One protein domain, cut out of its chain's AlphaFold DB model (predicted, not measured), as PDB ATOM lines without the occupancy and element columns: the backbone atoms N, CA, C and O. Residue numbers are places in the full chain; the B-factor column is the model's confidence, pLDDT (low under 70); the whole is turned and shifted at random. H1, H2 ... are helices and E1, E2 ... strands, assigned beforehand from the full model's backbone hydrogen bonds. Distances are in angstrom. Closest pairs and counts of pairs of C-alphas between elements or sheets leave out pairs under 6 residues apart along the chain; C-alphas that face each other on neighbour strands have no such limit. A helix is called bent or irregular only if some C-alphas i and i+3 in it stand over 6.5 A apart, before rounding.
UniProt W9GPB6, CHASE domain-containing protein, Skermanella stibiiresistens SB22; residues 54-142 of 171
ATOM      1  N   ARG A  54     -24.722 -10.654 -36.404       94.50
ATOM      2  CA  ARG A  54     -25.512 -10.481 -37.630       94.50
ATOM      3  C   ARG A  54     -25.182 -11.537 -38.690       94.50
ATOM      4  O   ARG A  54     -26.086 -12.047 -39.348       94.50
ATOM      5  N   ALA A  55     -23.898 -11.841 -38.882       94.94
ATOM      6  CA  ALA A  55     -23.458 -12.801 -39.892       94.94
ATOM      7  C   ALA A  55     -23.918 -14.228 -39.553       94.94
ATOM      8  O   ALA A  55     -24.384 -14.946 -40.439       94.94
ATOM      9  N   GLU A  56     -23.843 -14.622 -38.281       96.50
ATOM     10  CA  GLU A  56     -24.324 -15.924 -37.810       96.50
ATOM     11  C   GLU A  56     -25.840 -16.040 -37.922       96.50
ATOM     12  O   GLU A  56     -26.337 -17.049 -38.423       96.50
ATOM     13  N   PHE A  57     -26.576 -14.992 -37.542       96.62
ATOM     14  CA  PHE A  57     -28.025 -14.951 -37.717       96.62
ATOM     15  C   PHE A  57     -28.413 -15.066 -39.198       96.62
ATOM     16  O   PHE A  57     -29.248 -15.899 -39.553       96.62
ATOM     17  N   GLY A  58     -27.760 -14.307 -40.081       95.69
ATOM     18  CA  GLY A  58     -27.974 -14.397 -41.527       95.69
ATOM     19  C   GLY A  58     -27.684 -15.796 -42.078       95.69
ATOM     20  O   GLY A  58     -28.487 -16.349 -42.832       95.69
ATOM     21  N   ALA A  59     -26.581 -16.420 -41.654       96.00
ATOM     22  CA  ALA A  59     -26.229 -17.785 -42.046       96.00
ATOM     23  C   ALA A  59     -27.243 -18.823 -41.534       96.00
ATOM     24  O   ALA A  59     -27.594 -19.760 -42.258       96.00
ATOM     25  N   PHE A  60     -27.737 -18.654 -40.309       96.25
ATOM     26  CA  PHE A  60     -28.792 -19.484 -39.738       96.25
ATOM     27  C   PHE A  60     -30.091 -19.367 -40.546       96.25
ATOM     28  O   PHE A  60     -30.617 -20.382 -41.006       96.25
ATOM     29  N   VAL A  61     -30.568 -18.145 -40.805       95.12
ATOM     30  CA  VAL A  61     -31.801 -17.916 -41.576       95.12
ATOM     31  C   VAL A  61     -31.673 -18.431 -43.011       95.12
ATOM     32  O   VAL A  61     -32.607 -19.045 -43.533       95.12
ATOM     33  N   ALA A  62     -30.509 -18.261 -43.640       93.81
ATOM     34  CA  ALA A  62     -30.241 -18.811 -44.966       93.81
ATOM     35  C   ALA A  62     -30.359 -20.346 -44.991       93.81
ATOM     36  O   ALA A  62     -30.928 -20.901 -45.931       93.81
ATOM     37  N   ARG A  63     -29.892 -21.043 -43.943       94.75
ATOM     38  CA  ARG A  63     -30.006 -22.510 -43.820       94.75
ATOM     39  C   ARG A  63     -31.434 -22.999 -43.582       94.75
ATOM     40  O   ARG A  63     -31.751 -24.124 -43.970       94.75
ATOM     41  N   LEU A  64     -32.294 -22.176 -42.982       91.81
ATOM     42  CA  LEU A  64     -33.718 -22.494 -42.859       91.81
ATOM     43  C   LEU A  64     -34.433 -22.498 -44.219       91.81
ATOM     44  O   LEU A  64     -35.457 -23.165 -44.351       91.81
ATOM     45  N   ASP A  65     -33.901 -21.795 -45.229       89.69
ATOM     46  CA  ASP A  65     -34.481 -21.689 -46.578       89.69
ATOM     47  C   ASP A  65     -35.968 -21.272 -46.527       89.69
ATOM     48  O   ASP A  65     -36.858 -21.922 -47.084       89.69
ATOM     49  N   LEU A  66     -36.239 -20.175 -45.797       88.50
ATOM     50  CA  LEU A  66     -37.591 -19.694 -45.472       88.50
ATOM     51  C   LEU A  66     -38.513 -19.603 -46.685       88.50
ATOM     52  O   LEU A  66     -39.663 -20.032 -46.627       88.50
ATOM     53  N   ARG A  67     -37.989 -19.102 -47.805       85.00
ATOM     54  CA  ARG A  67     -38.767 -18.905 -49.032       85.00
ATOM     55  C   ARG A  67     -39.275 -20.214 -49.629       85.00
ATOM     56  O   ARG A  67     -40.359 -20.219 -50.205       85.00
ATOM     57  N   ARG A  68     -38.512 -21.305 -49.516       87.69
ATOM     58  CA  ARG A  68     -38.867 -22.599 -50.119       87.69
ATOM     59  C   ARG A  68     -39.565 -23.524 -49.135       87.69
ATOM     60  O   ARG A  68     -40.501 -24.213 -49.526       87.69
ATOM     61  N   ARG A  69     -39.126 -23.548 -47.874       87.19
ATOM     62  CA  ARG A  69     -39.623 -24.495 -46.860       87.19
ATOM     63  C   ARG A  69     -40.798 -23.953 -46.053       87.19
ATOM     64  O   ARG A  69     -41.598 -24.738 -45.557       87.19
ATOM     65  N   TYR A  70     -40.923 -22.632 -45.944       87.06
ATOM     66  CA  TYR A  70     -41.873 -21.979 -45.046       87.06
ATOM     67  C   TYR A  70     -42.648 -20.870 -45.772       87.06
ATOM     68  O   TYR A  70     -42.618 -19.693 -45.405       87.06
ATOM     69  N   VAL A  71     -43.355 -21.266 -46.836       85.25
ATOM     70  CA  VAL A  71     -44.130 -20.361 -47.696       85.25
ATOM     71  C   VAL A  71     -45.151 -19.579 -46.876       85.25
ATOM     72  O   VAL A  71     -46.089 -20.160 -46.338       85.25
ATOM     73  N   GLY A  72     -45.006 -18.255 -46.853       88.06
ATOM     74  CA  GLY A  72     -45.857 -17.334 -46.096       88.06
ATOM     75  C   GLY A  72     -45.107 -16.574 -45.002       88.06
ATOM     76  O   GLY A  72     -45.569 -15.510 -44.594       88.06
ATOM     77  N   ILE A  73     -43.930 -17.054 -44.581       89.56
ATOM     78  CA  ILE A  73     -43.022 -16.273 -43.737       89.56
ATOM     79  C   ILE A  73     -42.401 -15.160 -44.586       89.56
ATOM     80  O   ILE A  73     -41.744 -15.417 -45.593       89.56
ATOM     81  N   GLN A  74     -42.627 -13.912 -44.175       87.81
ATOM     82  CA  GLN A  74     -42.131 -12.729 -44.888       87.81
ATOM     83  C   GLN A  74     -40.740 -12.313 -44.410       87.81
ATOM     84  O   GLN A  74     -39.918 -11.870 -45.208       87.81
ATOM     85  N   ALA A  75     -40.492 -12.457 -43.111       91.31
ATOM     86  CA  ALA A  75     -39.228 -12.121 -42.490       91.31
ATOM     87  C   ALA A  75     -39.031 -12.936 -41.212       91.31
ATOM     88  O   ALA A  75     -39.999 -13.353 -40.570       91.31
ATOM     89  N   MET A  76     -37.773 -13.118 -40.836       94.69
ATOM     90  CA  MET A  76     -37.361 -13.636 -39.544       94.69
ATOM     91  C   MET A  76     -36.503 -12.602 -38.852       94.69
ATOM     92  O   MET A  76     -35.470 -12.198 -39.383       94.69
ATOM     93  N   GLY A  77     -36.952 -12.164 -37.683       93.75
ATOM     94  CA  GLY A  77     -36.297 -11.107 -36.938       93.75
ATOM     95  C   GLY A  77     -35.977 -11.508 -35.516       93.75
ATOM     96  O   GLY A  77     -36.594 -12.413 -34.955       93.75
ATOM     97  N   PHE A  78     -35.031 -10.782 -34.945       94.94
ATOM     98  CA  PHE A  78     -34.726 -10.814 -33.531       94.94
ATOM     99  C   PHE A  78     -34.719  -9.388 -32.993       94.94
ATOM    100  O   PHE A  78     -34.097  -8.485 -33.565       94.94
ATOM    101  N   SER A  79     -35.431  -9.195 -31.889       94.12
ATOM    102  CA  SER A  79     -35.459  -7.940 -31.157       94.12
ATOM    103  C   SER A  79     -34.840  -8.119 -29.792       94.12
ATOM    104  O   SER A  79     -35.105  -9.117 -29.123       94.12
ATOM    105  N   THR A  80     -34.106  -7.110 -29.352       93.19
ATOM    106  CA  THR A  80     -33.546  -7.076 -28.011       93.19
ATOM    107  C   THR A  80     -34.205  -5.990 -27.180       93.19
ATOM    108  O   THR A  80     -34.634  -4.946 -27.682       93.19
ATOM    109  N   ARG A  81     -34.297  -6.282 -25.893       93.31
ATOM    110  CA  ARG A  81     -34.864  -5.418 -24.878       93.31
ATOM    111  C   ARG A  81     -33.731  -4.604 -24.260       93.31
ATOM    112  O   ARG A  81     -32.741  -5.182 -23.819       93.31
ATOM    113  N   VAL A  82     -33.842  -3.277 -24.273       92.94
ATOM    114  CA  VAL A  82     -32.729  -2.378 -23.934       92.94
ATOM    115  C   VAL A  82     -33.186  -1.281 -22.989       92.94
ATOM    116  O   VAL A  82     -34.139  -0.554 -23.276       92.94
ATOM    117  N   ALA A  83     -32.462  -1.149 -21.879       92.75
ATOM    118  CA  ALA A  83     -32.623  -0.048 -20.943       92.75
ATOM    119  C   ALA A  83     -32.114   1.279 -21.549       92.75
ATOM    120  O   ALA A  83     -31.218   1.263 -22.399       92.75
ATOM    121  N   PRO A  84     -32.639   2.444 -21.133       90.88
ATOM    122  CA  PRO A  84     -32.373   3.721 -21.800       90.88
ATOM    123  C   PRO A  84     -30.894   4.116 -21.816       90.88
ATOM    124  O   PRO A  84     -30.397   4.654 -22.803       90.88
ATOM    125  N   ASP A  85     -30.170   3.791 -20.749       93.88
ATOM    126  CA  ASP A  85     -28.733   4.014 -20.585       93.88
ATOM    127  C   ASP A  85     -27.871   3.111 -21.488       93.88
ATOM    128  O   ASP A  85     -26.714   3.426 -21.771       93.88
ATOM    129  N   ARG A  86     -28.434   2.007 -21.997       95.12
ATOM    130  CA  ARG A  86     -27.754   1.039 -22.872       95.12
ATOM    131  C   ARG A  86     -28.011   1.264 -24.363       95.12
ATOM    132  O   ARG A  86     -27.343   0.628 -25.179       95.12
ATOM    133  N   ILE A  87     -28.903   2.182 -24.741       93.62
ATOM    134  CA  ILE A  87     -29.241   2.455 -26.151       93.62
ATOM    135  C   ILE A  87     -27.996   2.858 -26.951       93.62
ATOM    136  O   ILE A  87     -27.752   2.314 -28.024       93.62
ATOM    137  N   GLY A  88     -27.160   3.751 -26.408       94.81
ATOM    138  CA  GLY A  88     -25.936   4.186 -27.088       94.81
ATOM    139  C   GLY A  88     -24.945   3.043 -27.339       94.81
ATOM    140  O   GLY A  88     -24.309   3.003 -28.392       94.81
ATOM    141  N   HIS A  89     -24.858   2.084 -26.411       95.81
ATOM    142  CA  HIS A  89     -24.035   0.886 -26.579       95.81
ATOM    143  C   HIS A  89     -24.589  -0.002 -27.696       95.81
ATOM    144  O   HIS A  89     -23.848  -0.353 -28.610       95.81
ATOM    145  N   LEU A  90     -25.900  -0.283 -27.681       95.12
ATOM    146  CA  LEU A  90     -26.555  -1.049 -28.744       95.12
ATOM    147  C   LEU A  90     -26.288  -0.428 -30.122       95.12
ATOM    148  O   LEU A  90     -25.925  -1.133 -31.062       95.12
ATOM    149  N   GLU A  91     -26.462   0.888 -30.258       96.31
ATOM    150  CA  GLU A  91     -26.248   1.557 -31.539       96.31
ATOM    151  C   GLU A  91     -24.807   1.415 -32.033       96.31
ATOM    152  O   GLU A  91     -24.580   1.147 -33.212       96.31
ATOM    153  N   GLN A  92     -23.827   1.562 -31.143       96.88
ATOM    154  CA  GLN A  92     -22.425   1.361 -31.493       96.88
ATOM    155  C   GLN A  92     -22.138  -0.091 -31.887       96.88
ATOM    156  O   GLN A  92     -21.411  -0.314 -32.855       96.88
ATOM    157  N   ASP A  93     -22.704  -1.069 -31.180       95.25
ATOM    158  CA  ASP A  93     -22.531  -2.491 -31.487       95.25
ATOM    159  C   ASP A  93     -23.077  -2.820 -32.877       95.25
ATOM    160  O   ASP A  93     -22.375  -3.401 -33.705       95.25
ATOM    161  N   MET A  94     -24.295  -2.373 -33.184       95.75
ATOM    162  CA  MET A  94     -24.935  -2.616 -34.480       95.75
ATOM    163  C   MET A  94     -24.209  -1.936 -35.638       95.75
ATOM    164  O   MET A  94     -24.070  -2.527 -36.714       95.75
ATOM    165  N   ARG A  95     -23.657  -0.740 -35.410       96.25
ATOM    166  CA  ARG A  95     -22.783  -0.076 -36.386       96.25
ATOM    167  C   ARG A  95     -21.519  -0.893 -36.656       96.25
ATOM    168  O   ARG A  95     -21.165  -1.068 -37.821       96.25
ATOM    169  N   ARG A  96     -20.885  -1.471 -35.624       95.44
ATOM    170  CA  ARG A  96     -19.725  -2.376 -35.790       95.44
ATOM    171  C   ARG A  96     -20.078  -3.674 -36.521       95.44
ATOM    172  O   ARG A  96     -19.236  -4.205 -37.236       95.44
ATOM    173  N   GLN A  97     -21.321  -4.143 -36.418       93.19
ATOM    174  CA  GLN A  97     -21.830  -5.301 -37.168       93.19
ATOM    175  C   GLN A  97     -22.275  -4.969 -38.614       93.19
ATOM    176  O   GLN A  97     -22.811  -5.818 -39.336       93.19
ATOM    177  N   GLY A  98     -22.029  -3.740 -39.080       91.19
ATOM    178  CA  GLY A  98     -22.224  -3.334 -40.472       91.19
ATOM    179  C   GLY A  98     -23.568  -2.670 -40.779       91.19
ATOM    180  O   GLY A  98     -23.885  -2.492 -41.954       91.19
ATOM    181  N   PHE A  99     -24.347  -2.282 -39.765       91.06
ATOM    182  CA  PHE A  99     -25.483  -1.371 -39.930       91.06
ATOM    183  C   PHE A  99     -25.040   0.070 -39.635       91.06
ATOM    184  O   PHE A  99     -25.322   0.608 -38.568       91.06
ATOM    185  N   ALA A 100     -24.304   0.689 -40.565       91.00
ATOM    186  CA  ALA A 100     -23.652   1.992 -40.361       91.00
ATOM    187  C   ALA A 100     -24.609   3.106 -39.888       91.00
ATOM    188  O   ALA A 100     -24.247   3.905 -39.027       91.00
ATOM    189  N   ASP A 101     -25.849   3.096 -40.383       90.69
ATOM    190  CA  ASP A 101     -26.880   4.082 -40.045       90.69
ATOM    191  C   ASP A 101     -27.842   3.598 -38.946       90.69
ATOM    192  O   ASP A 101     -28.930   4.156 -38.774       90.69
ATOM    193  N   PHE A 102     -27.479   2.542 -38.204       94.81
ATOM    194  CA  PHE A 102     -28.334   2.007 -37.151       94.81
ATOM    195  C   PHE A 102     -28.621   3.075 -36.096       94.81
ATOM    196  O   PHE A 102     -27.712   3.722 -35.560       94.81
ATOM    197  N   ARG A 103     -29.906   3.209 -35.776       94.50
ATOM    198  CA  ARG A 103     -30.429   4.032 -34.690       94.50
ATOM    199  C   ARG A 103     -31.683   3.386 -34.129       94.50
ATOM    200  O   ARG A 103     -32.488   2.862 -34.901       94.50
ATOM    201  N   ALA A 104     -31.870   3.457 -32.817       93.50
ATOM    202  CA  ALA A 104     -33.149   3.081 -32.230       93.50
ATOM    203  C   ALA A 104     -34.208   4.138 -32.591       93.50
ATOM    204  O   ALA A 104     -33.956   5.341 -32.487       93.50
ATOM    205  N   TRP A 105     -35.393   3.718 -33.039       92.38
ATOM    206  CA  TRP A 105     -36.443   4.652 -33.457       92.38
ATOM    207  C   TRP A 105     -37.857   4.100 -33.202       92.38
ATOM    208  O   TRP A 105     -38.033   2.890 -33.159       92.38
ATOM    209  N   PRO A 106     -38.890   4.947 -33.047       89.38
ATOM    210  CA  PRO A 106     -38.833   6.406 -32.993       89.38
ATOM    211  C   PRO A 106     -38.203   6.910 -31.685       89.38
ATOM    212  O   PRO A 106     -38.295   6.219 -30.662       89.38
ATOM    213  N   PRO A 107     -37.593   8.112 -31.705       81.38
ATOM    214  CA  PRO A 107     -36.980   8.708 -30.522       81.38
ATOM    215  C   PRO A 107     -38.025   8.989 -29.434       81.38
ATOM    216  O   PRO A 107     -39.199   9.222 -29.724       81.38
ATOM    217  N   GLY A 108     -37.590   8.987 -28.178       80.31
ATOM    218  CA  GLY A 108     -38.426   9.320 -27.026       80.31
ATOM    219  C   GLY A 108     -37.913   8.683 -25.738       80.31
ATOM    220  O   GLY A 108     -37.260   7.644 -25.776       80.31
ATOM    221  N   ALA A 109     -38.213   9.308 -24.598       74.81
ATOM    222  CA  ALA A 109     -37.923   8.726 -23.293       74.81
ATOM    223  C   ALA A 109     -38.879   7.554 -23.030       74.81
ATOM    224  O   ALA A 109     -40.099   7.713 -23.105       74.81
ATOM    225  N   ARG A 110     -38.321   6.379 -22.735       80.88
ATOM    226  CA  ARG A 110     -39.052   5.168 -22.344       80.88
ATOM    227  C   ARG A 110     -38.321   4.521 -21.181       80.88
ATOM    228  O   ARG A 110     -37.135   4.763 -21.014       80.88
ATOM    229  N   GLU A 111     -39.019   3.711 -20.397       84.06
ATOM    230  CA  GLU A 111     -38.374   2.874 -19.376       84.06
ATOM    231  C   GLU A 111     -37.549   1.756 -20.019       84.06
ATOM    232  O   GLU A 111     -36.553   1.317 -19.457       84.06
ATOM    233  N   GLU A 112     -37.953   1.316 -21.211       87.12
ATOM    234  CA  GLU A 112     -37.342   0.223 -21.951       87.12
ATOM    235  C   GLU A 112     -37.752   0.309 -23.428       87.12
ATOM    236  O   GLU A 112     -38.864   0.751 -23.740       87.12
ATOM    237  N   ILE A 113     -36.870  -0.117 -24.333       90.44
ATOM    238  CA  ILE A 113     -37.180  -0.280 -25.762       90.44
ATOM    239  C   ILE A 113     -37.039  -1.748 -26.173       90.44
ATOM    240  O   ILE A 113     -36.164  -2.451 -25.674       90.44
ATOM    241  N   ASN A 114     -37.858  -2.208 -27.119       92.88
ATOM    242  CA  ASN A 114     -37.726  -3.516 -27.765       92.88
ATOM    243  C   ASN A 114     -37.313  -3.311 -29.228       92.88
ATOM    244  O   ASN A 114     -38.160  -3.268 -30.122       92.88
ATOM    245  N   SER A 115     -36.011  -3.146 -29.464       94.44
ATOM    246  CA  SER A 115     -35.466  -2.777 -30.774       94.44
ATOM    247  C   SER A 115     -35.208  -4.002 -31.648       94.44
ATOM    248  O   SER A 115     -34.569  -4.955 -31.202       94.44
ATOM    249  N   ILE A 116     -35.670  -3.980 -32.901       95.19
ATOM    250  CA  ILE A 116     -35.327  -4.997 -33.909       95.19
ATOM    251  C   ILE A 116     -33.858  -4.822 -34.310       95.19
ATOM    252  O   ILE A 116     -33.507  -3.821 -34.933       95.19
ATOM    253  N   ILE A 117     -33.002  -5.794 -33.992       95.38
ATOM    254  CA  ILE A 117     -31.558  -5.707 -34.273       95.38
ATOM    255  C   ILE A 117     -31.132  -6.549 -35.470       95.38
ATOM    256  O   ILE A 117     -30.245  -6.141 -36.214       95.38
ATOM    257  N   PHE A 118     -31.819  -7.665 -35.717       96.19
ATOM    258  CA  PHE A 118     -31.623  -8.485 -36.909       96.19
ATOM    259  C   PHE A 118     -32.958  -8.747 -37.590       96.19
ATOM    260  O   PHE A 118     -33.968  -8.981 -36.924       96.19
ATOM    261  N   LEU A 119     -32.959  -8.719 -38.921       95.00
ATOM    262  CA  LEU A 119     -34.125  -9.039 -39.730       95.00
ATOM    263  C   LEU A 119     -33.676  -9.548 -41.098       95.00
ATOM    264  O   LEU A 119     -32.949  -8.861 -41.809       95.00
ATOM    265  N   GLU A 120     -34.117 -10.748 -41.455       95.06
ATOM    266  CA  GLU A 120     -33.765 -11.422 -42.703       95.06
ATOM    267  C   GLU A 120     -35.032 -11.829 -43.478       95.06
ATOM    268  O   GLU A 120     -36.027 -12.216 -42.857       95.06
ATOM    269  N   PRO A 121     -35.026 -11.793 -44.823       93.00
ATOM    270  CA  PRO A 121     -33.921 -11.346 -45.676       93.00
ATOM    271  C   PRO A 121     -33.704  -9.828 -45.596       93.00
ATOM    272  O   PRO A 121     -34.664  -9.079 -45.425       93.00
ATOM    273  N   LEU A 122     -32.467  -9.363 -45.781       90.12
ATOM    274  CA  LEU A 122     -32.127  -7.931 -45.872       90.12
ATOM    275  C   LEU A 122     -32.568  -7.274 -47.196       90.12
ATOM    276  O   LEU A 122     -31.765  -6.681 -47.920       90.12
ATOM    277  N   ASP A 123     -33.854  -7.370 -47.521       89.88
ATOM    278  CA  ASP A 123     -34.485  -6.570 -48.569       89.88
ATOM    279  C   ASP A 123     -34.852  -5.165 -48.063       89.88
ATOM    280  O   ASP A 123     -34.787  -4.868 -46.868       89.88
ATOM    281  N   ASP A 124     -35.205  -4.264 -48.979       87.19
ATOM    282  CA  ASP A 124     -35.446  -2.860 -48.631       87.19
ATOM    283  C   ASP A 124     -36.633  -2.684 -47.681       87.19
ATOM    284  O   ASP A 124     -36.612  -1.795 -46.832       87.19
ATOM    285  N   ARG A 125     -37.625  -3.580 -47.746       87.69
ATOM    286  CA  ARG A 125     -38.748  -3.585 -46.806       87.69
ATOM    287  C   ARG A 125     -38.254  -3.861 -45.389       87.69
ATOM    288  O   ARG A 125     -38.565  -3.097 -44.479       87.69
ATOM    289  N   ASN A 126     -37.473  -4.916 -45.202       90.06
ATOM    290  CA  ASN A 126     -36.999  -5.326 -43.887       90.06
ATOM    291  C   ASN A 126     -35.942  -4.368 -43.322       90.06
ATOM    292  O   ASN A 126     -35.986  -4.050 -42.135       90.06
ATOM    293  N   LYS A 127     -35.052  -3.813 -44.156       89.50
ATOM    294  CA  LYS A 127     -34.060  -2.817 -43.707       89.50
ATOM    295  C   LYS A 127     -34.698  -1.637 -42.979       89.50
ATOM    296  O   LYS A 127     -34.143  -1.174 -41.989       89.50
ATOM    297  N   THR A 128     -35.865  -1.173 -43.434       88.56
ATOM    298  CA  THR A 128     -36.553  -0.040 -42.790       88.56
ATOM    299  C   THR A 128     -37.025  -0.349 -41.373       88.56
ATOM    300  O   THR A 128     -37.117   0.571 -40.575       88.56
ATOM    301  N   ALA A 129     -37.294  -1.617 -41.044       91.62
ATOM    302  CA  ALA A 129     -37.765  -2.031 -39.725       91.62
ATOM    303  C   ALA A 129     -36.625  -2.239 -38.712       91.62
ATOM    304  O   ALA A 129     -36.882  -2.314 -37.513       91.62
ATOM    305  N   ILE A 130     -35.372  -2.320 -39.164       93.69
ATOM    306  CA  ILE A 130     -34.217  -2.440 -38.268       93.69
ATOM    307  C   ILE A 130     -34.098  -1.161 -37.423       93.69
ATOM    308  O   ILE A 130     -34.286  -0.044 -37.909       93.69
ATOM    309  N   GLY A 131     -33.837  -1.333 -36.129       93.12
ATOM    310  CA  GLY A 131     -33.812  -0.268 -35.131       93.12
ATOM    311  C   GLY A 131     -35.189   0.117 -34.581       93.12
ATOM    312  O   GLY A 131     -35.251   0.821 -33.571       93.12
ATOM    313  N   PHE A 132     -36.287  -0.358 -35.180       93.44
ATOM    314  CA  PHE A 132     -37.635  -0.014 -34.733       93.44
ATOM    315  C   PHE A 132     -37.923  -0.572 -33.338       93.44
ATOM    316  O   PHE A 132     -37.705  -1.757 -33.084       93.44
ATOM    317  N   ASP A 133     -38.453   0.272 -32.457       91.81
ATOM    318  CA  ASP A 133     -38.964  -0.112 -31.150       91.81
ATOM    319  C   ASP A 133     -40.395  -0.646 -31.264       91.81
ATOM    320  O   ASP A 133     -41.368   0.103 -31.396       91.81
ATOM    321  N   MET A 134     -40.525  -1.965 -31.141       86.38
ATOM    322  CA  MET A 134     -41.812  -2.655 -31.200       86.38
ATOM    323  C   MET A 134     -42.729  -2.340 -30.014       86.38
ATOM    324  O   MET A 134     -43.931  -2.584 -30.111       86.38
ATOM    325  N   ALA A 135     -42.213  -1.781 -28.912       80.94
ATOM    326  CA  ALA A 135     -43.030  -1.407 -27.757       80.94
ATOM    327  C   ALA A 135     -43.992  -0.241 -28.054       80.94
ATOM    328  O   ALA A 135     -44.983  -0.063 -27.342       80.94
ATOM    329  N   VAL A 136     -43.722   0.542 -29.107       78.19
ATOM    330  CA  VAL A 136     -44.532   1.706 -29.506       78.19
ATOM    331  C   VAL A 136     -45.862   1.298 -30.131       78.19
ATOM    332  O   VAL A 136     -46.829   2.058 -30.081       78.19
ATOM    333  N   GLU A 137     -45.947   0.099 -30.700       64.25
ATOM    334  CA  GLU A 137     -47.152  -0.339 -31.387       64.25
ATOM    335  C   GLU A 137     -48.094  -1.094 -30.432       64.25
ATOM    336  O   GLU A 137     -47.734  -2.158 -29.919       64.25
ATOM    337  N   PRO A 138     -49.326  -0.602 -30.193       53.25
ATOM    338  CA  PRO A 138     -50.241  -1.205 -29.224       53.25
ATOM    339  C   PRO A 138     -50.635  -2.656 -29.556       53.25
ATOM    340  O   PRO A 138     -50.968  -3.402 -28.639       53.25
ATOM    341  N   MET A 139     -50.533  -3.089 -30.823       53.16
ATOM    342  CA  MET A 139     -50.758  -4.486 -31.246       53.16
ATOM    343  C   MET A 139     -49.530  -5.404 -31.081       53.16
ATOM    344  O   MET A 139     -49.668  -6.614 -31.238       53.16
ATOM    345  N   ARG A 140     -48.339  -4.866 -30.772       50.69
ATOM    346  CA  ARG A 140     -47.078  -5.625 -30.624       50.69
ATOM    347  C   ARG A 140     -46.542  -5.679 -29.196       50.69
ATOM    348  O   ARG A 140     -45.469  -6.246 -28.980       50.69
ATOM    349  N   ARG A 141     -47.285  -5.156 -28.209       42.56
ATOM    350  CA  ARG A 141     -47.019  -5.491 -26.800       42.56
ATOM    351  C   ARG A 141     -46.941  -7.016 -26.708       42.56
ATOM    352  O   ARG A 141     -47.847  -7.670 -27.228       42.56
ATOM    353  N   PRO A 142     -45.866  -7.585 -26.134       42.91
ATOM    354  CA  PRO A 142     -45.661  -9.021 -26.175       42.91
ATOM    355  C   PRO A 142     -46.915  -9.711 -25.647       42.91
ATOM    356  O   PRO A 142     -47.420  -9.333 -24.585       42.91
TER     357      PRO A 142
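What this domain is: This is residues 54 to 142 of the 171 residues of the protein "CHASE domain-containing protein" of Skermanella stibiiresistens SB22 (UniProt W9GPB6). A long two-stranded ribbon, E1 and E2, runs through the middle, with H1 and H3 packed over one side of it, H1 toward the end where E2 finishes and H3 toward the other end. The short H4 sits beside E2, residues 68 to 73, of which 68 and 69 belong to H2, stick out, and residues 137 to 142 lie on the side of the ribbon away from H1 and H3. The printed part has 89 residues with four named helices and two named strands, in the order H1, H2, E1, H3, E2, H4; the sheet E1 - E2 is antiparallel and the class is mixed. It is compact, with a radius of gyration of the C-alphas of 13.6 A, and spans 41 by 31 by 19 A.

Where its parts are: H1, residues 54 to 64, begins at C-alpha 54 (-25.512, -10.481, -37.630) and is 15.5 A long. H2 is residues 66 to 69. E1, residues 76 to 82, and H3, residues 84 to 96, each measure 19.8 A. E2, residues 113 to 120, measures 20.6 A. H4, residues 124 to 129, ends at C-alpha 129 (-37.765, -2.031, -39.725).

How they stand to each other: E1 and E2 are antiparallel at 155 degrees, with N 78 and O 118 at 2.9 A, within hydrogen-bond range. The closest C-alphas of H1 and E2, Arg 54 and Phe 118, are 6.5 A apart; those of H3 and E2, Met 94 and Ile 117, 7.3 A; those of H4 and E2, Leu 119 and Asn 126, 6.3 A. H1 and H3 are only just apart, at 8.5 A. H1 and H2 meet only through their link. H3 is irregular: C-alphas 85 and 88 are 7.1 A apart. Every O i to N i+4 pair is within range in H1, 7 of 9 in H3 and 0 of 2 in H4, which has 2 of 3 O i to N i+3 pairs; H2 is too short.

The domain as a whole: The C-alphas farthest apart, Arg 68 and Ala 109, are 41.3 A apart. The printed part has no cut, and the link from H3 to E2, 16 residues, is long. Mean pLDDT of the printed part is 88.7; residues 137 to 142 are under 70.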